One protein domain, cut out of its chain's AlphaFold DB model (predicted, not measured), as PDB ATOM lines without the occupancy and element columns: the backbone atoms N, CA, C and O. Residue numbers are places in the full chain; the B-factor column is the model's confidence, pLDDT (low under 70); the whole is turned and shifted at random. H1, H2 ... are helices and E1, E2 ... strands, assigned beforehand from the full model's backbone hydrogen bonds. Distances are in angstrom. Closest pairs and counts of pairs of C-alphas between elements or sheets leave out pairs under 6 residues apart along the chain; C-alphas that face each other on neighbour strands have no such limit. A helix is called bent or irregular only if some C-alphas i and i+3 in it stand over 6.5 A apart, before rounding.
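Overview. This is residues 3 to 175 of the 453 residues of a protein of Variovorax sp. PBL-E5 (UniProt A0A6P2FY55). A twisted sheet of four strands makes the core, its strands E1 and E2 sharply bent, with H1, H5 and H6 packed over one face. A helical hairpin of H2 and H3 packs on the sheet at E1 and E2, and the long stretch of residues 117 to 129 crosses from it to the short H4 near the end of E4. The printed part has 173 residues, with six named helices and four named strands in the order H1 E1 E2 E3 E4 H2 H3 H4 H5 H6; the sheet runs E1 E2 E3 E4, antiparallel throughout, and the class is mixed, helices and strands. It is compact, with a radius of gyration of the C-alphas of 15.2 A and spans of 42 by 34 by 30 A.

Along the chain. H1, residues 7 to 16, begins with C-alpha 7 at (-26.714, -37.598, -9.943). E1, residues 23 to 35, is 27.4 A long and bends by 86 degrees at residue 31. E2, residues 42 to 54, is 30.9 A long and bends by 80 degrees at residue 45. E3 is residues 57 to 68, 33.5 A; E4 is residues 71 to 78, 23.5 A. H2, residues 90 to 102, spans 18.7 A, and H3 is residues 108 to 116. H4 is residues 130 to 136, H5 residues 141 to 153, 18.0 A, and H6 residues 157 to 169, 18.1 A, ending with C-alpha 169 at (-31.354, -55.836, -13.033).

Arrangement. The strands form a meander, each the antiparallel neighbour of the one before. N 30 and O 47, 2.8 A, are within hydrogen-bond range between E1 and E2, as are N 48 and O 63, 2.8 A, between E2 and E3, and N 64 and O 75, 2.9 A, between E3 and E4. H1, H2, H5 and H6 are on one face of the sheet, making two layers, helices over strands. H6 lies over E2 and E3 at a height of 7.2 A over the sheet; its closest C-alphas to E2 are those of Tyr 165 and Ala 46, 5.2 A. H1 lies over E4 and touches H5, about perpendicular at 83 degrees, closest at the C-alphas of Val 14 and Leu 147, 5.5 A. H2 and H3 touch as a helical hairpin at a steep tilt of 43 degrees, opposite ways, with the C-alphas of Cys 97 and Ala 112 closest at 4.8 A. H4 only grazes the sheet, with residues 130 to 134. Every O i to N i+4 pair is within hydrogen-bond range in H1, H2, H3, H5 and H6; in H4 1 of 3 is, beside 3 of 4 O i to N i+3 pairs.

Size, cuts and confidence. The two C-alphas farthest apart, those of Pro 55 and Asp 106, are 44.2 A apart. The printed part has no cut. The links E4 to H2 and H3 to H4 are long. The mean pLDDT of the printed part is 87.9, and residues 171 to 175 are under 70.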
ATOM      1  N   TYR A   3     -15.246 -41.987  -5.184       73.31
ATOM      2  CA  TYR A   3     -15.259 -42.599  -6.511       73.31
ATOM      3  C   TYR A   3     -16.689 -42.730  -7.058       73.31
ATOM      4  O   TYR A   3     -16.912 -42.644  -8.263       73.31
ATOM      5  N   ASN A   4     -17.645 -42.871  -6.143       86.50
ATOM      6  CA  ASN A   4     -19.079 -42.867  -6.388       86.50
ATOM      7  C   ASN A   4     -19.588 -41.421  -6.420       86.50
ATOM      8  O   ASN A   4     -19.221 -40.625  -5.552       86.50
ATOM      9  N   LYS A   5     -20.400 -41.099  -7.425       89.69
ATOM     10  CA  LYS A   5     -21.042 -39.802  -7.634       89.69
ATOM     11  C   LYS A   5     -22.549 -39.950  -7.543       89.69
ATOM     12  O   LYS A   5     -23.125 -40.871  -8.118       89.69
ATOM     13  N   THR A   6     -23.179 -39.016  -6.851       91.94
ATOM     14  CA  THR A   6     -24.620 -38.786  -6.960       91.94
ATOM     15  C   THR A   6     -24.961 -38.213  -8.338       91.94
ATOM     16  O   THR A   6     -24.084 -37.707  -9.042       91.94
ATOM     17  N   ALA A   7     -26.242 -38.245  -8.715       89.12
ATOM     18  CA  ALA A   7     -26.714 -37.598  -9.943       89.12
ATOM     19  C   ALA A   7     -26.334 -36.103  -9.984       89.12
ATOM     20  O   ALA A   7     -25.789 -35.635 -10.976       89.12
ATOM     21  N   LEU A   8     -26.499 -35.391  -8.861       89.94
ATOM     22  CA  LEU A   8     -26.148 -33.973  -8.752       89.94
ATOM     23  C   LEU A   8     -24.651 -33.721  -8.982       89.94
ATOM     24  O   LEU A   8     -24.273 -32.770  -9.659       89.94
ATOM     25  N   GLU A   9     -23.780 -34.564  -8.426       91.62
ATOM     26  CA  GLU A   9     -22.337 -34.430  -8.641       91.62
ATOM     27  C   GLU A   9     -21.944 -34.726 -10.090       91.62
ATOM     28  O   GLU A   9     -21.093 -34.022 -10.634       91.62
ATOM     29  N   LEU A  10     -22.557 -35.735 -10.723       94.00
ATOM     30  CA  LEU A  10     -22.349 -36.001 -12.146       94.00
ATOM     31  C   LEU A  10     -22.774 -34.790 -12.985       94.00
ATOM     32  O   LEU A  10     -21.988 -34.331 -13.813       94.00
ATOM     33  N   ASP A  11     -23.958 -34.235 -12.727       91.75
ATOM     34  CA  ASP A  11     -24.471 -33.060 -13.433       91.75
ATOM     35  C   ASP A  11     -23.543 -31.852 -13.289       91.75
ATOM     36  O   ASP A  11     -23.333 -31.113 -14.251       91.75
ATOM     37  N   LEU A  12     -22.931 -31.653 -12.117       92.19
ATOM     38  CA  LEU A  12     -21.935 -30.599 -11.919       92.19
ATOM     39  C   LEU A  12     -20.695 -30.807 -12.801       92.19
ATOM     40  O   LEU A  12     -20.224 -29.848 -13.419       92.19
ATOM     41  N   PHE A  13     -20.176 -32.034 -12.917       92.81
ATOM     42  CA  PHE A  13     -19.055 -32.328 -13.822       92.81
ATOM     43  C   PHE A  13     -19.438 -32.141 -15.290       92.81
ATOM     44  O   PHE A  13     -18.707 -31.496 -16.039       92.81
ATOM     45  N   VAL A  14     -20.595 -32.658 -15.697       92.12
ATOM     46  CA  VAL A  14     -21.109 -32.536 -17.066       92.12
ATOM     47  C   VAL A  14     -21.299 -31.066 -17.435       92.12
ATOM     48  O   VAL A  14     -20.864 -30.625 -18.496       92.12
ATOM     49  N   ASN A  15     -21.893 -30.270 -16.543       89.75
ATOM     50  CA  ASN A  15     -22.181 -28.870 -16.824       89.75
ATOM     51  C   ASN A  15     -20.948 -27.969 -16.811       89.75
ATOM     52  O   ASN A  15     -20.904 -27.028 -17.603       89.75
ATOM     53  N   SER A  16     -19.962 -28.272 -15.963       89.81
ATOM     54  CA  SER A  16     -18.687 -27.544 -15.910       89.81
ATOM     55  C   SER A  16     -17.700 -27.945 -17.007       89.81
ATOM     56  O   SER A  16     -16.778 -27.180 -17.288       89.81
ATOM     57  N   SER A  17     -17.905 -29.095 -17.659       89.88
ATOM     58  CA  SER A  17     -17.078 -29.527 -18.787       89.88
ATOM     59  C   SER A  17     -17.263 -28.574 -19.965       89.88
ATOM     60  O   SER A  17     -18.357 -28.445 -20.516       89.88
ATOM     61  N   THR A  18     -16.183 -27.894 -20.342       85.25
ATOM     62  CA  THR A  18     -16.148 -26.954 -21.484       85.25
ATOM     63  C   THR A  18     -14.948 -27.195 -22.394       85.25
ATOM     64  O   THR A  18     -14.880 -26.648 -23.495       85.25
ATOM     65  N   HIS A  19     -13.999 -28.012 -21.943       74.94
ATOM     66  CA  HIS A  19     -12.755 -28.275 -22.639       74.94
ATOM     67  C   HIS A  19     -12.881 -29.426 -23.644       74.94
ATOM     68  O   HIS A  19     -13.459 -30.469 -23.344       74.94
ATOM     69  N   VAL A  20     -12.273 -29.253 -24.822       77.62
ATOM     70  CA  VAL A  20     -12.070 -30.313 -25.818       77.62
ATOM     71  C   VAL A  20     -10.574 -30.426 -26.082       77.62
ATOM     72  O   VAL A  20      -9.984 -29.580 -26.751       77.62
ATOM     73  N   ASP A  21      -9.972 -31.475 -25.534       75.25
ATOM     74  CA  ASP A  21      -8.595 -31.892 -25.798       75.25
ATOM     75  C   ASP A  21      -8.639 -33.293 -26.416       75.25
ATOM     76  O   ASP A  21      -8.859 -34.285 -25.714       75.25
ATOM     77  N   GLY A  22      -8.527 -33.357 -27.744       83.06
ATOM     78  CA  GLY A  22      -8.571 -34.599 -28.516       83.06
ATOM     79  C   GLY A  22      -9.906 -34.921 -29.195       83.06
ATOM     80  O   GLY A  22     -10.869 -34.157 -29.151       83.06
ATOM     81  N   THR A  23      -9.943 -36.074 -29.870       84.81
ATOM     82  CA  THR A  23     -11.115 -36.572 -30.612       84.81
ATOM     83  C   THR A  23     -11.720 -37.779 -29.907       84.81
ATOM     84  O   THR A  23     -11.002 -38.720 -29.570       84.81
ATOM     85  N   VAL A  24     -13.041 -37.766 -29.718       86.25
ATOM     86  CA  VAL A  24     -13.796 -38.904 -29.175       86.25
ATOM     87  C   VAL A  24     -14.170 -39.853 -30.313       86.25
ATOM     88  O   VAL A  24     -14.817 -39.448 -31.276       86.25
ATOM     89  N   THR A  25     -13.756 -41.112 -30.208       78.25
ATOM     90  CA  THR A  25     -14.049 -42.196 -31.158       78.25
ATOM     91  C   THR A  25     -14.406 -43.474 -30.395       78.25
ATOM     92  O   THR A  25     -14.236 -43.528 -29.177       78.25
ATOM     93  N   GLN A  26     -14.916 -44.503 -31.085       79.56
ATOM     94  CA  GLN A  26     -15.288 -45.790 -30.465       79.56
ATOM     95  C   GLN A  26     -16.211 -45.618 -29.240       79.56
ATOM     96  O   GLN A  26     -16.033 -46.285 -28.222       79.56
ATOM     97  N   LEU A  27     -17.158 -44.674 -29.324       86.00
ATOM     98  CA  LEU A  27     -18.166 -44.472 -28.290       86.00
ATOM     99  C   LEU A  27     -19.126 -45.661 -28.305       86.00
ATOM    100  O   LEU A  27     -19.846 -45.872 -29.277       86.00
ATOM    101  N   GLU A  28     -19.150 -46.415 -27.219       83.06
ATOM    102  CA  GLU A  28     -19.974 -47.604 -27.073       83.06
ATOM    103  C   GLU A  28     -20.721 -47.547 -25.743       83.06
ATOM    104  O   GLU A  28     -20.136 -47.268 -24.694       83.06
ATOM    105  N   LYS A  29     -22.017 -47.853 -25.782       87.31
ATOM    106  CA  LYS A  29     -22.772 -48.235 -24.588       87.31
ATOM    107  C   LYS A  29     -22.552 -49.725 -24.345       87.31
ATOM    108  O   LYS A  29     -22.503 -50.483 -25.309       87.31
ATOM    109  N   LEU A  30     -22.402 -50.158 -23.101       89.56
ATOM    110  CA  LEU A  30     -22.166 -51.559 -22.757       89.56
ATOM    111  C   LEU A  30     -22.608 -51.876 -21.328       89.56
ATOM    112  O   LEU A  30     -22.667 -50.995 -20.472       89.56
ATOM    113  N   PHE A  31     -22.832 -53.160 -21.058       91.44
ATOM    114  CA  PHE A  31     -22.783 -53.667 -19.692       91.44
ATOM    115  C   PHE A  31     -21.337 -53.936 -19.306       91.44
ATOM    116  O   PHE A  31     -20.550 -54.440 -20.108       91.44
ATOM    117  N   TYR A  32     -20.987 -53.581 -18.079       94.06
ATOM    118  CA  TYR A  32     -19.617 -53.595 -17.601       94.06
ATOM    119  C   TYR A  32     -19.520 -54.353 -16.268       94.06
ATOM    120  O   TYR A  32     -20.314 -54.080 -15.362       94.06
ATOM    121  N   PRO A  33     -18.554 -55.280 -16.117       94.44
ATOM    122  CA  PRO A  33     -18.363 -56.026 -14.881       94.44
ATOM    123  C   PRO A  33     -17.557 -55.167 -13.904       94.44
ATOM    124  O   PRO A  33     -16.338 -55.303 -13.778       94.44
ATOM    125  N   PHE A  34     -18.225 -54.221 -13.257       93.62
ATOM    126  CA  PHE A  34     -17.609 -53.204 -12.418       93.62
ATOM    127  C   PHE A  34     -16.958 -53.809 -11.176       93.62
ATOM    128  O   PHE A  34     -17.628 -54.498 -10.415       93.62
ATOM    129  N   GLU A  35     -15.671 -53.529 -10.960       91.94
ATOM    130  CA  GLU A  35     -14.933 -53.921  -9.754       91.94
ATOM    131  C   GLU A  35     -14.698 -52.686  -8.885       91.94
ATOM    132  O   GLU A  35     -14.037 -51.732  -9.304       91.94
ATOM    133  N   ASP A  36     -15.231 -52.708  -7.672       87.19
ATOM    134  CA  ASP A  36     -15.080 -51.616  -6.729       87.19
ATOM    135  C   ASP A  36     -13.640 -51.574  -6.191       87.19
ATOM    136  O   ASP A  36     -13.080 -52.555  -5.700       87.19
ATOM    137  N   ILE A  37     -13.001 -50.411  -6.302       82.56
ATOM    138  CA  ILE A  37     -11.597 -50.243  -5.911       82.56
ATOM    139  C   ILE A  37     -11.377 -50.333  -4.397       82.56
ATOM    140  O   ILE A  37     -10.237 -50.533  -3.977       82.56
ATOM    141  N   THR A  38     -12.428 -50.142  -3.594       82.31
ATOM    142  CA  THR A  38     -12.348 -50.101  -2.132       82.31
ATOM    143  C   THR A  38     -12.468 -51.482  -1.507       82.31
ATOM    144  O   THR A  38     -11.635 -51.822  -0.669       82.31
ATOM    145  N   ASP A  39     -13.453 -52.282  -1.916       86.12
ATOM    146  CA  ASP A  39     -13.727 -53.596  -1.315       86.12
ATOM    147  C   ASP A  39     -13.521 -54.785  -2.270       86.12
ATOM    148  O   ASP A  39     -13.648 -55.934  -1.850       86.12
ATOM    149  N   LYS A  40     -13.159 -54.524  -3.534       88.31
ATOM    150  CA  LYS A  40     -12.961 -55.535  -4.587       88.31
ATOM    151  C   LYS A  40     -14.215 -56.329  -4.954       88.31
ATOM    152  O   LYS A  40     -14.108 -57.336  -5.656       88.31
ATOM    153  N   SER A  41     -15.394 -55.867  -4.541       89.88
ATOM    154  CA  SER A  41     -16.665 -56.428  -4.989       89.88
ATOM    155  C   SER A  41     -16.847 -56.225  -6.490       89.88
ATOM    156  O   SER A  41     -16.406 -55.227  -7.063       89.88
ATOM    157  N   VAL A  42     -17.486 -57.196  -7.140       92.38
ATOM    158  CA  VAL A  42     -17.779 -57.154  -8.572       92.38
ATOM    159  C   VAL A  42     -19.288 -57.135  -8.760       92.38
ATOM    160  O   VAL A  42     -19.995 -57.946  -8.172       92.38
ATOM    161  N   SER A  43     -19.785 -56.204  -9.569       92.38
ATOM    162  CA  SER A  43     -21.217 -56.016  -9.815       92.38
ATOM    163  C   SER A  43     -21.477 -55.589 -11.256       92.38
ATOM    164  O   SER A  43     -20.586 -55.079 -11.936       92.38
ATOM    165  N   LEU A  44     -22.702 -55.802 -11.731       92.06
ATOM    166  CA  LEU A  44     -23.160 -55.225 -12.989       92.06
ATOM    167  C   LEU A  44     -23.109 -53.690 -12.912       92.06
ATOM    168  O   LEU A  44     -23.510 -53.092 -11.915       92.06
ATOM    169  N   ALA A  45     -22.691 -53.054 -13.998       93.75
ATOM    170  CA  ALA A  45     -22.957 -51.650 -14.270       93.75
ATOM    171  C   ALA A  45     -23.398 -51.483 -15.730       93.75
ATOM    172  O   ALA A  45     -22.979 -52.245 -16.601       93.75
ATOM    173  N   ALA A  46     -24.206 -50.464 -16.008       93.75
ATOM    174  CA  ALA A  46     -24.357 -49.941 -17.364       93.75
ATOM    175  C   ALA A  46     -23.309 -48.845 -17.564       93.75
ATOM    176  O   ALA A  46     -23.090 -48.037 -16.662       93.75
ATOM    177  N   ALA A  47     -22.648 -48.790 -18.716       95.12
ATOM    178  CA  ALA A  47     -21.603 -47.809 -18.968       95.12
ATOM    179  C   ALA A  47     -21.614 -47.278 -20.399       95.12
ATOM    180  O   ALA A  47     -21.981 -47.980 -21.336       95.12
ATOM    181  N   TYR A  48     -21.141 -46.045 -20.557       94.88
ATOM    182  CA  TYR A  48     -20.548 -45.578 -21.799       94.88
ATOM    183  C   TYR A  48     -19.034 -45.651 -21.680       94.88
ATOM    184  O   TYR A  48     -18.454 -45.232 -20.675       94.88
ATOM    185  N   ARG A  49     -18.408 -46.130 -22.748       94.38
ATOM    186  CA  ARG A  49     -16.965 -46.167 -22.948       94.38
ATOM    187  C   ARG A  49     -16.624 -45.450 -24.238       94.38
ATOM    188  O   ARG A  49     -17.340 -45.602 -25.220       94.38
ATOM    189  N   ALA A  50     -15.520 -44.719 -24.262       93.56
ATOM    190  CA  ALA A  50     -14.988 -44.161 -25.498       93.56
ATOM    191  C   ALA A  50     -13.460 -44.144 -25.500       93.56
ATOM    192  O   ALA A  50     -12.815 -44.229 -24.451       93.56
ATOM    193  N   ARG A  51     -12.891 -43.979 -26.694       94.88
ATOM    194  CA  ARG A  51     -11.491 -43.615 -26.903       94.88
ATOM    195  C   ARG A  51     -11.396 -42.107 -27.097       94.88
ATOM    196  O   ARG A  51     -12.022 -41.559 -28.001       94.88
ATOM    197  N   VAL A  52     -10.574 -41.450 -26.291       94.06
ATOM    198  CA  VAL A  52     -10.174 -40.052 -26.479       94.06
ATOM    199  C   VAL A  52      -8.736 -40.039 -26.974       94.06
ATOM    200  O   VAL A  52      -7.822 -40.388 -26.230       94.06
ATOM    201  N   THR A  53      -8.539 -39.647 -28.229       92.75
ATOM    202  CA  THR A  53      -7.206 -39.533 -28.836       92.75
ATOM    203  C   THR A  53      -6.719 -38.098 -28.735       92.75
ATOM    204  O   THR A  53      -7.314 -37.193 -29.323       92.75
ATOM    205  N   THR A  54      -5.631 -37.896 -27.997       91.81
ATOM    206  CA  THR A  54      -4.967 -36.601 -27.788       91.81
ATOM    207  C   THR A  54      -3.606 -36.575 -28.489       91.81
ATOM    208  O   THR A  54      -3.099 -37.636 -28.863       91.81
ATOM    209  N   PRO A  55      -2.943 -35.409 -28.617       88.62
ATOM    210  CA  PRO A  55      -1.560 -35.354 -29.098       88.62
ATOM    211  C   PRO A  55      -0.578 -36.184 -28.257       88.62
ATOM    212  O   PRO A  55       0.460 -36.601 -28.761       88.62
ATOM    213  N   THR A  56      -0.893 -36.420 -26.979       87.75
ATOM    214  CA  THR A  56      -0.056 -37.202 -26.060       87.75
ATOM    215  C   THR A  56      -0.339 -38.701 -26.089       87.75
ATOM    216  O   THR A  56       0.426 -39.449 -25.492       87.75
ATOM    217  N   GLY A  57      -1.395 -39.143 -26.779       92.31
ATOM    218  CA  GLY A  57      -1.771 -40.549 -26.907       92.31
ATOM    219  C   GLY A  57      -3.254 -40.815 -26.652       92.31
ATOM    220  O   GLY A  57      -4.076 -39.896 -26.552       92.31
ATOM    221  N   ASP A  58      -3.595 -42.098 -26.580       93.81
ATOM    222  CA  ASP A  58      -4.966 -42.573 -26.413       93.81
ATOM    223  C   ASP A  58      -5.359 -42.749 -24.955       93.81
ATOM    224  O   ASP A  58      -4.552 -43.151 -24.117       93.81
ATOM    225  N   HIS A  59      -6.632 -42.500 -24.667       95.56
ATOM    226  CA  HIS A  59      -7.213 -42.687 -23.351       95.56
ATOM    227  C   HIS A  59      -8.576 -43.363 -23.457       95.56
ATOM    228  O   HIS A  59      -9.490 -42.852 -24.102       95.56
ATOM    229  N   THR A  60      -8.727 -44.490 -22.772       95.62
ATOM    230  CA  THR A  60     -10.015 -45.148 -22.568       95.62
ATOM    231  C   THR A  60     -10.726 -44.471 -21.407       95.62
ATOM    232  O   THR A  60     -10.215 -44.444 -20.287       95.62
ATOM    233  N   VAL A  61     -11.901 -43.908 -21.660       96.00
ATOM    234  CA  VAL A  61     -12.673 -43.151 -20.669       96.00
ATOM    235  C   VAL A  61     -14.061 -43.731 -20.501       96.00
ATOM    236  O   VAL A  61     -14.617 -44.324 -21.427       96.00
ATOM    237  N   PHE A  62     -14.605 -43.547 -19.305       96.19
ATOM    238  CA  PHE A  62     -15.846 -44.167 -18.889       96.19
ATOM    239  C   PHE A  62     -16.738 -43.230 -18.093       96.19
ATOM    240  O   PHE A  62     -16.264 -42.442 -17.268       96.19
ATOM    241  N   VAL A  63     -18.041 -43.423 -18.284       96.31
ATOM    242  CA  VAL A  63     -19.073 -43.077 -17.311       96.31
ATOM    243  C   VAL A  63     -19.977 -44.284 -17.121       96.31
ATOM    244  O   VAL A  63     -20.418 -44.882 -18.098       96.31
ATOM    245  N   SER A  64     -20.244 -44.666 -15.878       95.81
ATOM    246  CA  SER A  64     -21.126 -45.792 -15.570       95.81
ATOM    247  C   SER A  64     -22.206 -45.429 -14.569       95.81
ATOM    248  O   SER A  64     -22.066 -44.461 -13.825       95.81
ATOM    249  N   TYR A  65     -23.252 -46.249 -14.542       96.00
ATOM    250  CA  TYR A  65     -24.329 -46.260 -13.565       96.00
ATOM    251  C   TYR A  65     -24.460 -47.652 -12.944       96.00
ATOM    252  O   TYR A  65     -24.405 -48.670 -13.641       96.00
ATOM    253  N   ARG A  66     -24.689 -47.674 -11.634       93.06
ATOM    254  CA  ARG A  66     -25.109 -48.842 -10.855       93.06
ATOM    255  C   ARG A  66     -25.950 -48.389  -9.663       93.06
ATOM    256  O   ARG A  66     -25.953 -47.208  -9.315       93.06
ATOM    257  N   GLU A  67     -26.605 -49.327  -8.991       91.38
ATOM    258  CA  GLU A  67     -27.265 -49.055  -7.712       91.38
ATOM    259  C   GLU A  67     -26.475 -49.683  -6.569       91.38
ATOM    260  O   GLU A  67     -26.387 -50.903  -6.448       91.38
ATOM    261  N   LEU A  68     -25.881 -48.839  -5.724       85.94
ATOM    262  CA  LEU A  68     -25.147 -49.274  -4.541       85.94
ATOM    263  C   LEU A  68     -26.061 -49.129  -3.326       85.94
ATOM    264  O   LEU A  68     -26.499 -48.024  -3.016       85.94
ATOM    265  N   ALA A  69     -26.375 -50.243  -2.659       84.06
ATOM    266  CA  ALA A  69     -27.322 -50.282  -1.536       84.06
ATOM    267  C   ALA A  69     -28.684 -49.614  -1.850       84.06
ATOM    268  O   ALA A  69     -29.277 -48.955  -0.999       84.06
ATOM    269  N   GLY A  70     -29.168 -49.764  -3.090       82.69
ATOM    270  CA  GLY A  70     -30.434 -49.185  -3.561       82.69
ATOM    271  C   GLY A  70     -30.372 -47.701  -3.945       82.69
ATOM    272  O   GLY A  70     -31.402 -47.127  -4.287       82.69
ATOM    273  N   ALA A  71     -29.193 -47.069  -3.909       88.44
ATOM    274  CA  ALA A  71     -29.015 -45.669  -4.292       88.44
ATOM    275  C   ALA A  71     -28.351 -45.526  -5.679       88.44
ATOM    276  O   ALA A  71     -27.341 -46.194  -5.945       88.44
ATOM    277  N   PRO A  72     -28.851 -44.620  -6.549       92.31
ATOM    278  CA  PRO A  72     -28.268 -44.365  -7.863       92.31
ATOM    279  C   PRO A  72     -26.841 -43.839  -7.714       92.31
ATOM    280  O   PRO A  72     -26.597 -42.825  -7.056       92.31
ATOM    281  N   THR A  73     -25.896 -44.543  -8.324       93.94
ATOM    282  CA  THR A  73     -24.467 -44.279  -8.191       93.94
ATOM    283  C   THR A  73     -23.819 -44.228  -9.564       93.94
ATOM    284  O   THR A  73     -23.861 -45.197 -10.319       93.94
ATOM    285  N   TYR A  74     -23.170 -43.105  -9.859       95.00
ATOM    286  CA  TYR A  74     -22.395 -42.916 -11.075       95.00
ATOM    287  C   TYR A  74     -20.899 -43.005 -10.799       95.00
ATOM    288  O   TYR A  74     -20.423 -42.624  -9.726       95.00
ATOM    289  N   ASN A  75     -20.131 -43.469 -11.778       94.06
ATOM    290  CA  ASN A  75     -18.675 -43.517 -11.692       94.06
ATOM    291  C   ASN A  75     -18.055 -42.963 -12.971       94.06
ATOM    292  O   ASN A  75     -18.593 -43.141 -14.058       94.06
ATOM    293  N   LEU A  76     -16.911 -42.297 -12.830       94.56
ATOM    294  CA  LEU A  76     -16.137 -41.730 -13.932       94.56
ATOM    295  C   LEU A  76     -14.706 -42.232 -13.813       94.56
ATOM    296  O   LEU A  76     -14.169 -42.220 -12.702       94.56
ATOM    297  N   TRP A  77     -14.089 -42.661 -14.914       94.56
ATOM    298  CA  TRP A  77     -12.659 -42.974 -14.909       94.56
ATOM    299  C   TRP A  77     -11.969 -42.876 -16.265       94.56
ATOM    300  O   TRP A  77     -12.605 -42.809 -17.313       94.56
ATOM    301  N   CYS A  78     -10.635 -42.826 -16.204       94.88
ATOM    302  CA  CYS A  78      -9.728 -42.834 -17.344       94.88
ATOM    303  C   CYS A  78      -8.666 -43.918 -17.127       94.88
ATOM    304  O   CYS A  78      -7.994 -43.922 -16.091       94.88
ATOM    305  N   GLY A  79      -8.495 -44.786 -18.120       93.44
ATOM    306  CA  GLY A  79      -7.678 -45.991 -18.051       93.44
ATOM    307  C   GLY A  79      -8.437 -47.144 -17.403       93.44
ATOM    308  O   GLY A  79      -8.792 -47.063 -16.226       93.44
ATOM    309  N   ASP A  80      -8.672 -48.218 -18.156       92.88
ATOM    310  CA  ASP A  80      -9.440 -49.376 -17.694       92.88
ATOM    311  C   ASP A  80      -8.760 -50.700 -18.034       92.88
ATOM    312  O   ASP A  80      -8.748 -51.131 -19.184       92.88
ATOM    313  N   LYS A  81      -8.270 -51.404 -17.011       91.62
ATOM    314  CA  LYS A  81      -7.532 -52.658 -17.202       91.62
ATOM    315  C   LYS A  81      -8.349 -53.732 -17.924       91.62
ATOM    316  O   LYS A  81      -7.807 -54.450 -18.753       91.62
ATOM    317  N   PHE A  82      -9.648 -53.830 -17.642       93.50
ATOM    318  CA  PHE A  82     -10.513 -54.834 -18.262       93.50
ATOM    319  C   PHE A  82     -10.683 -54.580 -19.768       93.50
ATOM    320  O   PHE A  82     -10.434 -55.459 -20.591       93.50
ATOM    321  N   SER A  83     -11.053 -53.361 -20.153       92.56
ATOM    322  CA  SER A  83     -11.258 -53.005 -21.562       92.56
ATOM    323  C   SER A  83      -9.974 -52.965 -22.373       92.56
ATOM    324  O   SER A  83     -10.021 -53.189 -23.578       92.56
ATOM    325  N   GLU A  84      -8.847 -52.697 -21.718       92.50
ATOM    326  CA  GLU A  84      -7.515 -52.656 -22.326       92.50
ATOM    327  C   GLU A  84      -6.837 -54.037 -22.358       92.50
ATOM    328  O   GLU A  84      -5.749 -54.171 -22.905       92.50
ATOM    329  N   GLY A  85      -7.458 -55.073 -21.777       91.12
ATOM    330  CA  GLY A  85      -6.884 -56.425 -21.739       91.12
ATOM    331  C   GLY A  85      -5.640 -56.539 -20.853       91.12
ATOM    332  O   GLY A  85      -4.783 -57.389 -21.083       91.12
ATOM    333  N   LYS A  86      -5.517 -55.665 -19.851       88.81
ATOM    334  CA  LYS A  86      -4.342 -55.538 -18.990       88.81
ATOM    335  C   LYS A  86      -4.533 -56.278 -17.670       88.81
ATOM    336  O   LYS A  86      -5.587 -56.199 -17.044       88.81
ATOM    337  N   ASP A  87      -3.480 -56.953 -17.216       86.38
ATOM    338  CA  ASP A  87      -3.392 -57.656 -15.925       86.38
ATOM    339  C   ASP A  87      -4.452 -58.760 -15.694       86.38
ATOM    340  O   ASP A  87      -4.601 -59.253 -14.575       86.38
ATOM    341  N   LEU A  88      -5.183 -59.161 -16.737       89.00
ATOM    342  CA  LEU A  88      -6.211 -60.199 -16.709       89.00
ATOM    343  C   LEU A  88      -6.039 -61.110 -17.925       89.00
ATOM    344  O   LEU A  88      -5.884 -60.643 -19.046       89.00
ATOM    345  N   THR A  89      -6.105 -62.419 -17.705       92.88
ATOM    346  CA  THR A  89      -6.275 -63.406 -18.782       92.88
ATOM    347  C   THR A  89      -7.740 -63.477 -19.224       92.88
ATOM    348  O   THR A  89      -8.637 -63.162 -18.437       92.88
ATOM    349  N   ASP A  90      -8.012 -63.992 -20.428       88.88
ATOM    350  CA  ASP A  90      -9.383 -64.232 -20.916       88.88
ATOM    351  C   ASP A  90     -10.240 -65.032 -19.919       88.88
ATOM    352  O   ASP A  90     -11.433 -64.771 -19.747       88.88
ATOM    353  N   ALA A  91      -9.637 -66.014 -19.242       90.81
ATOM    354  CA  ALA A  91     -10.317 -66.836 -18.246       90.81
ATOM    355  C   ALA A  91     -10.705 -66.021 -17.002       90.81
ATOM    356  O   ALA A  91     -11.836 -66.121 -16.528       90.81
ATOM    357  N   GLN A  92      -9.795 -65.179 -16.503       93.44
ATOM    358  CA  GLN A  92     -10.062 -64.297 -15.362       93.44
ATOM    359  C   GLN A  92     -11.093 -63.218 -15.707       93.44
ATOM    360  O   GLN A  92     -11.945 -62.903 -14.878       93.44
ATOM    361  N   ALA A  93     -11.062 -62.688 -16.933       92.06
ATOM    362  CA  ALA A  93     -12.051 -61.733 -17.418       92.06
ATOM    363  C   ALA A  93     -13.454 -62.355 -17.478       92.06
ATOM    364  O   ALA A  93     -14.399 -61.792 -16.927       92.06
ATOM    365  N   LYS A  94     -13.584 -63.557 -18.061       91.62
ATOM    366  CA  LYS A  94     -14.852 -64.306 -18.091       91.62
ATOM    367  C   LYS A  94     -15.372 -64.612 -16.690       91.62
ATOM    368  O   LYS A  94     -16.570 -64.496 -16.448       91.62
ATOM    369  N   GLU A  95     -14.490 -64.982 -15.768       94.56
ATOM    370  CA  GLU A  95     -14.865 -65.240 -14.377       94.56
ATOM    371  C   GLU A  95     -15.364 -63.972 -13.672       94.56
ATOM    372  O   GLU A  95     -16.382 -64.001 -12.982       94.56
ATOM    373  N   ARG A  96     -14.715 -62.825 -13.906       94.38
ATOM    374  CA  ARG A  96     -15.188 -61.525 -13.414       94.38
ATOM    375  C   ARG A  96     -16.577 -61.180 -13.970       94.38
ATOM    376  O   ARG A  96     -17.432 -60.730 -13.213       94.38
ATOM    377  N   CYS A  97     -16.834 -61.439 -15.252       93.38
ATOM    378  CA  CYS A  97     -18.159 -61.246 -15.850       93.38
ATOM    379  C   CYS A  97     -19.224 -62.161 -15.237       93.38
ATOM    380  O   CYS A  97     -20.339 -61.711 -14.983       93.38
ATOM    381  N   LYS A  98     -18.896 -63.430 -14.970       93.19
ATOM    382  CA  LYS A  98     -19.817 -64.353 -14.292       93.19
ATOM    383  C   LYS A  98     -20.195 -63.839 -12.908       93.19
ATOM    384  O   LYS A  98     -21.383 -63.718 -12.632       93.19
ATOM    385  N   LYS A  99     -19.208 -63.435 -12.101       94.75
ATOM    386  CA  LYS A  99     -19.435 -62.841 -10.773       94.75
ATOM    387  C   LYS A  99     -20.309 -61.589 -10.834       94.75
ATOM    388  O   LYS A  99     -21.238 -61.452 -10.050       94.75
ATOM    389  N   ALA A 100     -20.076 -60.702 -11.805       92.00
ATOM    390  CA  ALA A 100     -20.924 -59.523 -12.004       92.00
ATOM    391  C   ALA A 100     -22.391 -59.887 -12.310       92.00
ATOM    392  O   ALA A 100     -23.300 -59.180 -11.879       92.00
ATOM    393  N   ALA A 101     -22.625 -60.983 -13.040       90.56
ATOM    394  CA  ALA A 101     -23.960 -61.442 -13.416       90.56
ATOM    395  C   ALA A 101     -24.698 -62.195 -12.291       90.56
ATOM    396  O   ALA A 101     -25.923 -62.304 -12.346       90.56
ATOM    397  N   GLU A 102     -24.012 -62.687 -11.254       89.69
ATOM    398  CA  GLU A 102     -24.649 -63.373 -10.113       89.69
ATOM    399  C   GLU A 102     -25.670 -62.484  -9.390       89.69
ATOM    400  O   GLU A 102     -26.705 -62.973  -8.938       89.69
ATOM    401  N   GLY A 103     -25.417 -61.171  -9.346       78.38
ATOM    402  CA  GLY A 103     -26.314 -60.168  -8.764       78.38
ATOM    403  C   GLY A 103     -27.494 -59.757  -9.653       78.38
ATOM    404  O   GLY A 103     -28.191 -58.805  -9.316       78.38
ATOM    405  N   THR A 104     -27.705 -60.427 -10.791       82.50
ATOM    406  CA  THR A 104     -28.743 -60.084 -11.779       82.50
ATOM    407  C   THR A 104     -29.820 -61.166 -11.880       82.50
ATOM    408  O   THR A 104     -29.627 -62.317 -11.463       82.50
ATOM    409  N   SER A 105     -30.971 -60.793 -12.436       79.75
ATOM    410  CA  SER A 105     -32.025 -61.728 -12.841       79.75
ATOM    411  C   SER A 105     -31.625 -62.506 -14.105       79.75
ATOM    412  O   SER A 105     -30.692 -62.127 -14.813       79.75
ATOM    413  N   ASP A 106     -32.313 -63.611 -14.405       75.50
ATOM    414  CA  ASP A 106     -32.048 -64.372 -15.632       75.50
ATOM    415  C   ASP A 106     -32.353 -63.562 -16.907       75.50
ATOM    416  O   ASP A 106     -33.286 -62.756 -16.897       75.50
ATOM    417  N   PRO A 107     -31.612 -63.772 -18.020       79.19
ATOM    418  CA  PRO A 107     -30.609 -64.826 -18.248       79.19
ATOM    419  C   PRO A 107     -29.159 -64.423 -17.889       79.19
ATOM    420  O   PRO A 107     -28.456 -63.787 -18.680       79.19
ATOM    421  N   ARG A 108     -28.645 -64.899 -16.743       83.75
ATOM    422  CA  ARG A 108     -27.307 -64.527 -16.220       83.75
ATOM    423  C   ARG A 108     -26.152 -64.867 -17.162       83.75
ATOM    424  O   ARG A 108     -25.207 -64.093 -17.300       83.75
ATOM    425  N   THR A 109     -26.230 -66.011 -17.841       81.50
ATOM    426  CA  THR A 109     -25.205 -66.456 -18.800       81.50
ATOM    427  C   THR A 109     -25.064 -65.485 -19.970       81.50
ATOM    428  O   THR A 109     -23.943 -65.173 -20.371       81.50
ATOM    429  N   LEU A 110     -26.185 -64.971 -20.484       76.88
ATOM    430  CA  LEU A 110     -26.188 -63.992 -21.570       76.88
ATOM    431  C   LEU A 110     -25.595 -62.662 -21.092       76.88
ATOM    432  O   LEU A 110     -24.722 -62.112 -21.750       76.88
ATOM    433  N   ILE A 111     -25.985 -62.191 -19.905       82.12
ATOM    434  CA  ILE A 111     -25.454 -60.952 -19.314       82.12
ATOM    435  C   ILE A 111     -23.928 -61.045 -19.129       82.12
ATOM    436  O   ILE A 111     -23.190 -60.134 -19.514       82.12
ATOM    437  N   ALA A 112     -23.428 -62.174 -18.615       85.44
ATOM    438  CA  ALA A 112     -21.994 -62.430 -18.483       85.44
ATOM    439  C   ALA A 112     -21.270 -62.474 -19.842       85.44
ATOM    440  O   ALA A 112     -20.153 -61.959 -19.966       85.44
ATOM    441  N   GLN A 113     -21.890 -63.065 -20.867       79.31
ATOM    442  CA  GLN A 113     -21.349 -63.079 -22.227       79.31
ATOM    443  C   GLN A 113     -21.220 -61.656 -22.782       79.31
ATOM    444  O   GLN A 113     -20.148 -61.291 -23.258       79.31
ATOM    445  N   MET A 114     -22.254 -60.833 -22.634       81.31
ATOM    446  CA  MET A 114     -22.278 -59.456 -23.136       81.31
ATOM    447  C   MET A 114     -21.218 -58.572 -22.473       81.31
ATOM    448  O   MET A 114     -20.535 -57.810 -23.148       81.31
ATOM    449  N   MET A 115     -21.009 -58.715 -21.161       89.75
ATOM    450  CA  MET A 115     -19.901 -58.039 -20.473       89.75
ATOM    451  C   MET A 115     -18.530 -58.506 -20.983       89.75
ATOM    452  O   MET A 115     -17.605 -57.705 -21.122       89.75
ATOM    453  N   SER A 116     -18.397 -59.799 -21.297       87.12
ATOM    454  CA  SER A 116     -17.144 -60.378 -21.797       87.12
ATOM    455  C   SER A 116     -16.765 -59.856 -23.185       87.12
ATOM    456  O   SER A 116     -15.580 -59.774 -23.495       87.12
ATOM    457  N   GLU A 117     -17.734 -59.438 -24.006       83.56
ATOM    458  CA  GLU A 117     -17.474 -58.810 -25.311       83.56
ATOM    459  C   GLU A 117     -16.731 -57.473 -25.193       83.56
ATOM    460  O   GLU A 117     -16.078 -57.051 -26.148       83.56
ATOM    461  N   GLY A 118     -16.795 -56.819 -24.028       83.50
ATOM    462  CA  GLY A 118     -16.073 -55.584 -23.741       83.50
ATOM    463  C   GLY A 118     -14.585 -55.771 -23.420       83.50
ATOM    464  O   GLY A 118     -13.858 -54.776 -23.427       83.50
ATOM    465  N   PHE A 119     -14.123 -56.997 -23.153       91.62
ATOM    466  CA  PHE A 119     -12.742 -57.284 -22.754       91.62
ATOM    467  C   PHE A 119     -11.747 -57.092 -23.911       91.62
ATOM    468  O   PHE A 119     -12.019 -57.511 -25.037       91.62
ATOM    469  N   ALA A 120     -10.593 -56.475 -23.627       89.06
ATOM    470  CA  ALA A 120      -9.505 -56.254 -24.592       89.06
ATOM    471  C   ALA A 120      -9.952 -55.606 -25.927       89.06
ATOM    472  O   ALA A 120      -9.459 -55.944 -27.005       89.06
ATOM    473  N   LYS A 121     -10.929 -54.689 -25.870       87.56
ATOM    474  CA  LYS A 121     -11.470 -53.971 -27.040       87.56
ATOM    475  C   LYS A 121     -10.886 -52.580 -27.249       87.56
ATOM    476  O   LYS A 121     -11.106 -52.001 -28.310       87.56
ATOM    477  N   MET A 122     -10.172 -52.050 -26.264       89.19
ATOM    478  CA  MET A 122      -9.617 -50.702 -26.305       89.19
ATOM    479  C   MET A 122      -8.088 -50.740 -26.338       89.19
ATOM    480  O   MET A 122      -7.497 -51.649 -25.755       89.19
ATOM    481  N   PRO A 123      -7.435 -49.762 -26.990       88.06
ATOM    482  CA  PRO A 123      -5.989 -49.612 -26.887       88.06
ATOM    483  C   PRO A 123      -5.585 -49.257 -25.452       88.06
ATOM    484  O   PRO A 123      -6.343 -48.607 -24.729       88.06
ATOM    485  N   GLU A 124      -4.372 -49.652 -25.058       92.50
ATOM    486  CA  GLU A 124      -3.821 -49.303 -23.749       92.50
ATOM    487  C   GLU A 124      -3.755 -47.780 -23.579       92.50
ATOM    488  O   GLU A 124      -3.246 -47.058 -24.442       92.50
ATOM    489  N   SER A 125      -4.280 -47.287 -22.454       92.81
ATOM    490  CA  SER A 125      -4.289 -45.852 -22.191       92.81
ATOM    491  C   SER A 125      -2.882 -45.340 -21.912       92.81
ATOM    492  O   SER A 125      -2.155 -45.872 -21.070       92.81
ATOM    493  N   THR A 126      -2.541 -44.204 -22.512       93.06
ATOM    494  CA  THR A 126      -1.364 -43.441 -22.102       93.06
ATOM    495  C   THR A 126      -1.547 -42.967 -20.656       93.06
ATOM    496  O   THR A 126      -2.651 -42.623 -20.217       93.06
ATOM    497  N   GLY A 127      -0.462 -42.974 -19.876       90.31
ATOM    498  CA  GLY A 127      -0.498 -42.577 -18.469       90.31
ATOM    499  C   GLY A 127      -1.049 -41.159 -18.291       90.31
ATOM    500  O   GLY A 127      -0.591 -40.218 -18.931       90.31
ATOM    501  N   CYS A 128      -2.024 -40.988 -17.392       92.50
ATOM    502  CA  CYS A 128      -2.598 -39.681 -17.077       92.50
ATOM    503  C   CYS A 128      -2.735 -39.458 -15.564       92.50
ATOM    504  O   CYS A 128      -2.600 -40.367 -14.745       92.50
ATOM    505  N   ASN A 129      -3.032 -38.219 -15.175       92.31
ATOM    506  CA  ASN A 129      -3.144 -37.812 -13.775       92.31
ATOM    507  C   ASN A 129      -4.539 -38.046 -13.157       92.31
ATOM    508  O   ASN A 129      -4.786 -37.555 -12.054       92.31
ATOM    509  N   PHE A 130      -5.431 -38.790 -13.824       92.44
ATOM    510  CA  PHE A 130      -6.815 -39.012 -13.390       92.44
ATOM    511  C   PHE A 130      -6.911 -39.499 -11.936       92.44
ATOM    512  O   PHE A 130      -7.517 -38.835 -11.096       92.44
ATOM    513  N   TRP A 131      -6.223 -40.593 -11.596       88.44
ATOM    514  CA  TRP A 131      -6.260 -41.174 -10.248       88.44
ATOM    515  C   TRP A 131      -5.709 -40.243  -9.160       88.44
ATOM    516  O   TRP A 131      -6.115 -40.328  -8.001       88.44
ATOM    517  N   ARG A 132      -4.802 -39.326  -9.522       91.12
ATOM    518  CA  ARG A 132      -4.305 -38.287  -8.612       91.12
ATOM    519  C   ARG A 132      -5.359 -37.199  -8.398       91.12
ATOM    520  O   ARG A 132      -5.583 -36.808  -7.258       91.12
ATOM    521  N   LEU A 133      -6.000 -36.731  -9.471       90.38
ATOM    522  CA  LEU A 133      -7.021 -35.677  -9.434       90.38
ATOM    523  C   LEU A 133      -8.296 -36.112  -8.704       90.38
ATOM    524  O   LEU A 133      -8.864 -35.326  -7.942       90.38
ATOM    525  N   MET A 134      -8.688 -37.378  -8.842       84.44
ATOM    526  CA  MET A 134      -9.870 -37.919  -8.171       84.44
ATOM    527  C   MET A 134      -9.797 -37.839  -6.644       84.44
ATOM    528  O   MET A 134     -10.831 -37.719  -5.989       84.44
ATOM    529  N   ARG A 135      -8.591 -37.829  -6.056       85.94
ATOM    530  CA  ARG A 135      -8.410 -37.637  -4.603       85.94
ATOM    531  C   ARG A 135      -8.921 -36.282  -4.117       85.94
ATOM    532  O   ARG A 135      -9.270 -36.154  -2.951       85.94
ATOM    533  N   SER A 136      -8.974 -35.297  -5.009       88.06
ATOM    534  CA  SER A 136      -9.454 -33.938  -4.754       88.06
ATOM    535  C   SER A 136     -10.784 -33.649  -5.453       88.06
ATOM    536  O   SER A 136     -11.084 -32.487  -5.709       88.06
ATOM    537  N   ASN A 137     -11.558 -34.689  -5.790       86.94
ATOM    538  CA  ASN A 137     -12.836 -34.573  -6.493       86.94
ATOM    539  C   ASN A 137     -12.740 -33.803  -7.830       86.94
ATOM    540  O   ASN A 137     -13.577 -32.960  -8.140       86.94
ATOM    541  N   LYS A 138     -11.684 -34.060  -8.612       90.38
ATOM    542  CA  LYS A 138     -11.469 -33.472  -9.943       90.38
ATOM    543  C   LYS A 138     -11.292 -34.566 -10.989       90.38
ATOM    544  O   LYS A 138     -10.754 -35.629 -10.685       90.38
ATOM    545  N   ILE A 139     -11.678 -34.270 -12.225       92.44
ATOM    546  CA  ILE A 139     -11.493 -35.144 -13.389       92.44
ATOM    547  C   ILE A 139     -10.299 -34.682 -14.235       92.44
ATOM    548  O   ILE A 139      -9.879 -33.528 -14.151       92.44
ATOM    549  N   CYS A 140      -9.714 -35.590 -15.019       93.50
ATOM    550  CA  CYS A 140      -8.698 -35.218 -16.005       93.50
ATOM    551  C   CYS A 140      -9.355 -34.633 -17.264       93.50
ATOM    552  O   CYS A 140     -10.546 -34.836 -17.504       93.50
ATOM    553  N   LYS A 141      -8.548 -33.982 -18.108       93.50
ATOM    554  CA  LYS A 141      -9.005 -33.394 -19.373       93.50
ATOM    555  C   LYS A 141      -9.669 -34.396 -20.315       93.50
ATOM    556  O   LYS A 141     -10.587 -34.028 -21.020       93.50
ATOM    557  N   HIS A 142      -9.255 -35.662 -20.313       95.00
ATOM    558  CA  HIS A 142      -9.831 -36.675 -21.209       95.00
ATOM    559  C   HIS A 142     -11.265 -37.031 -20.818       95.00
ATOM    560  O   HIS A 142     -12.136 -37.135 -21.677       95.00
ATOM    561  N   VAL A 143     -11.518 -37.175 -19.511       94.94
ATOM    562  CA  VAL A 143     -12.878 -37.367 -18.991       94.94
ATOM    563  C   VAL A 143     -13.702 -36.106 -19.233       94.94
ATOM    564  O   VAL A 143     -14.858 -36.221 -19.612       94.94
ATOM    565  N   GLU A 144     -13.114 -34.917 -19.098       95.00
ATOM    566  CA  GLU A 144     -13.793 -33.656 -19.425       95.00
ATOM    567  C   GLU A 144     -14.186 -33.572 -20.914       95.00
ATOM    568  O   GLU A 144     -15.357 -33.347 -21.212       95.00
ATOM    569  N   THR A 145     -13.262 -33.850 -21.845       94.06
ATOM    570  CA  THR A 145     -13.525 -33.933 -23.298       94.06
ATOM    571  C   THR A 145     -14.667 -34.902 -23.596       94.06
ATOM    572  O   THR A 145     -15.547 -34.628 -24.413       94.06
ATOM    573  N   PHE A 146     -14.670 -36.049 -22.920       95.69
ATOM    574  CA  PHE A 146     -15.694 -37.072 -23.073       95.69
ATOM    575  C   PHE A 146     -17.056 -36.649 -22.522       95.69
ATOM    576  O   PHE A 146     -18.060 -36.813 -23.211       95.69
ATOM    577  N   LEU A 147     -17.107 -36.046 -21.333       95.19
ATOM    578  CA  LEU A 147     -18.350 -35.516 -20.772       95.19
ATOM    579  C   LEU A 147     -18.894 -34.351 -21.601       95.19
ATOM    580  O   LEU A 147     -20.101 -34.277 -21.807       95.19
ATOM    581  N   PHE A 148     -18.030 -33.487 -22.139       91.62
ATOM    582  CA  PHE A 148     -18.435 -32.445 -23.080       91.62
ATOM    583  C   PHE A 148     -19.034 -33.046 -24.358       91.62
ATOM    584  O   PHE A 148     -20.078 -32.589 -24.834       91.62
ATOM    585  N   HIS A 149     -18.420 -34.105 -24.897       88.56
ATOM    586  CA  HIS A 149     -18.946 -34.825 -26.054       88.56
ATOM    587  C   HIS A 149     -20.310 -35.459 -25.763       88.56
ATOM    588  O   HIS A 149     -21.228 -35.293 -26.566       88.56
ATOM    589  N   LEU A 150     -20.469 -36.137 -24.622       88.06
ATOM    590  CA  LEU A 150     -21.751 -36.707 -24.208       88.06
ATOM    591  C   LEU A 150     -22.800 -35.615 -24.000       88.06
ATOM    592  O   LEU A 150     -23.849 -35.681 -24.615       88.06
ATOM    593  N   LYS A 151     -22.496 -34.545 -23.261       86.75
ATOM    594  CA  LYS A 151     -23.404 -33.400 -23.083       86.75
ATOM    595  C   LYS A 151     -23.897 -32.824 -24.412       86.75
ATOM    596  O   LYS A 151     -25.057 -32.444 -24.528       86.75
ATOM    597  N   THR A 152     -23.007 -32.732 -25.398       79.06
ATOM    598  CA  THR A 152     -23.306 -32.109 -26.694       79.06
ATOM    599  C   THR A 152     -24.103 -33.036 -27.614       79.06
ATOM    600  O   THR A 152     -24.993 -32.572 -28.322       79.06
ATOM    601  N   ASN A 153     -23.782 -34.333 -27.624       76.31
ATOM    602  CA  ASN A 153     -24.310 -35.281 -28.613       76.31
ATOM    603  C   ASN A 153     -25.367 -36.242 -28.047       76.31
ATOM    604  O   ASN A 153     -26.204 -36.726 -28.804       76.31
ATOM    605  N   ASN A 154     -25.348 -36.497 -26.740       78.50
ATOM    606  CA  ASN A 154     -26.324 -37.302 -26.012       78.50
ATOM    607  C   ASN A 154     -26.563 -36.759 -24.579       78.50
ATOM    608  O   ASN A 154     -26.059 -37.335 -23.614       78.50
ATOM    609  N   PRO A 155     -27.315 -35.656 -24.404       77.94
ATOM    610  CA  PRO A 155     -27.546 -35.059 -23.085       77.94
ATOM    611  C   PRO A 155     -28.317 -35.972 -22.115       77.94
ATOM    612  O   PRO A 155     -28.200 -35.796 -20.906       77.94
ATOM    613  N   ASP A 156     -29.054 -36.966 -22.621       82.19
ATOM    614  CA  ASP A 156     -29.862 -37.892 -21.818       82.19
ATOM    615  C   ASP A 156     -29.084 -39.152 -21.374       82.19
ATOM    616  O   ASP A 156     -29.649 -40.027 -20.711       82.19
ATOM    617  N   PHE A 157     -27.776 -39.237 -21.666       87.56
ATOM    618  CA  PHE A 157     -26.950 -40.428 -21.421       87.56
ATOM    619  C   PHE A 157     -27.060 -40.969 -19.982       87.56
ATOM    620  O   PHE A 157     -27.071 -42.179 -19.770       87.56
ATOM    621  N   ALA A 158     -27.157 -40.094 -18.973       88.69
ATOM    622  CA  ALA A 158     -27.238 -40.499 -17.569       88.69
ATOM    623  C   ALA A 158     -28.566 -41.204 -17.234       88.69
ATOM    624  O   ALA A 158     -28.586 -42.112 -16.396       88.69
ATOM    625  N   THR A 159     -29.655 -40.811 -17.904       85.19
ATOM    626  CA  THR A 159     -30.982 -41.437 -17.788       85.19
ATOM    627  C   THR A 159     -31.035 -42.749 -18.563       85.19
ATOM    628  O   THR A 159     -31.613 -43.724 -18.078       85.19
ATOM    629  N   GLU A 160     -30.388 -42.806 -19.732       85.56
ATOM    630  CA  GLU A 160     -30.242 -44.046 -20.501       85.56
ATOM    631  C   GLU A 160     -29.514 -45.119 -19.692       85.56
ATOM    632  O   GLU A 160     -30.033 -46.219 -19.529       85.56
ATOM    633  N   LEU A 161     -28.363 -44.780 -19.100       91.38
ATOM    634  CA  LEU A 161     -27.600 -45.717 -18.272       91.38
ATOM    635  C   LEU A 161     -28.424 -46.264 -17.098       91.38
ATOM    636  O   LEU A 161     -28.353 -47.455 -16.792       91.38
ATOM    637  N   ALA A 162     -29.222 -45.409 -16.451       89.62
ATOM    638  CA  ALA A 162     -30.095 -45.830 -15.361       89.62
ATOM    639  C   ALA A 162     -31.214 -46.766 -15.838       89.62
ATOM    640  O   ALA A 162     -31.514 -47.759 -15.175       89.62
ATOM    641  N   THR A 163     -31.813 -46.463 -16.990       84.75
ATOM    642  CA  THR A 163     -32.859 -47.286 -17.614       84.75
ATOM    643  C   THR A 163     -32.320 -48.661 -17.993       84.75
ATOM    644  O   THR A 163     -32.902 -49.673 -17.605       84.75
ATOM    645  N   ASP A 164     -31.175 -48.704 -18.672       83.88
ATOM    646  CA  ASP A 164     -30.575 -49.945 -19.158       83.88
ATOM    647  C   ASP A 164     -30.145 -50.857 -18.008       83.88
ATOM    648  O   ASP A 164     -30.411 -52.061 -18.018       83.88
ATOM    649  N   TYR A 165     -29.527 -50.274 -16.976       90.94
ATOM    650  CA  TYR A 165     -29.186 -51.008 -15.763       90.94
ATOM    651  C   TYR A 165     -30.430 -51.616 -15.114       90.94
ATOM    652  O   TYR A 165     -30.431 -52.802 -14.796       90.94
ATOM    653  N   LYS A 166     -31.499 -50.827 -14.932       87.75
ATOM    654  CA  LYS A 166     -32.733 -51.296 -14.286       87.75
ATOM    655  C   LYS A 166     -33.429 -52.381 -15.096       87.75
ATOM    656  O   LYS A 166     -33.933 -53.331 -14.502       87.75
ATOM    657  N   ALA A 167     -33.437 -52.278 -16.423       81.62
ATOM    658  CA  ALA A 167     -33.994 -53.305 -17.297       81.62
ATOM    659  C   ALA A 167     -33.296 -54.657 -17.069       81.62
ATOM    660  O   ALA A 167     -33.952 -55.653 -16.775       81.62
ATOM    661  N   VAL A 168     -31.961 -54.678 -17.083       80.06
ATOM    662  CA  VAL A 168     -31.206 -55.921 -16.868       80.06
ATOM    663  C   VAL A 168     -31.269 -56.399 -15.419       80.06
ATOM    664  O   VAL A 168     -31.451 -57.591 -15.172       80.06
ATOM    665  N   ALA A 169     -31.203 -55.490 -14.444       80.50
ATOM    666  CA  ALA A 169     -31.354 -55.836 -13.033       80.50
ATOM    667  C   ALA A 169     -32.737 -56.450 -12.729       80.50
ATOM    668  O   ALA A 169     -32.844 -57.346 -11.894       80.50
ATOM    669  N   SER A 170     -33.790 -56.027 -13.440       74.19
ATOM    670  CA  SER A 170     -35.161 -56.540 -13.284       74.19
ATOM    671  C   SER A 170     -35.488 -57.777 -14.133       74.19
ATOM    672  O   SER A 170     -36.607 -58.276 -14.058       74.19
ATOM    673  N   GLY A 171     -34.524 -58.325 -14.884       66.75
ATOM    674  CA  GLY A 171     -34.713 -59.556 -15.668       66.75
ATOM    675  C   GLY A 171     -35.399 -59.348 -17.011       66.75
ATOM    676  O   GLY A 171     -35.871 -60.305 -17.622       66.75
ATOM    677  N   VAL A 172     -35.449 -58.106 -17.496       60.94
ATOM    678  CA  VAL A 172     -35.808 -57.833 -18.886       60.94
ATOM    679  C   VAL A 172     -34.623 -58.267 -19.759       60.94
ATOM    680  O   VAL A 172     -33.503 -57.796 -19.526       60.94
ATOM    681  N   PRO A 173     -34.825 -59.160 -20.751       50.78
ATOM    682  CA  PRO A 173     -33.749 -59.628 -21.608       50.78
ATOM    683  C   PRO A 173     -32.979 -58.449 -22.228       50.78
ATOM    684  O   PRO A 173     -33.600 -57.532 -22.777       50.78
ATOM    685  N   PRO A 174     -31.634 -58.470 -22.193       53.00
ATOM    686  CA  PRO A 174     -30.788 -57.374 -22.670       53.00
ATOM    687  C   PRO A 174     -30.942 -57.007 -24.152       53.00
ATOM    688  O   PRO A 174     -30.359 -56.018 -24.585       53.00
ATOM    689  N   THR A 175     -31.729 -57.749 -24.935       43.94
ATOM    690  CA  THR A 175     -32.084 -57.384 -26.314       43.94
ATOM    691  C   THR A 175     -32.819 -56.043 -26.404       43.94
ATOM    692  O   THR A 175     -32.833 -55.449 -27.477       43.94
TER     693      THR A 175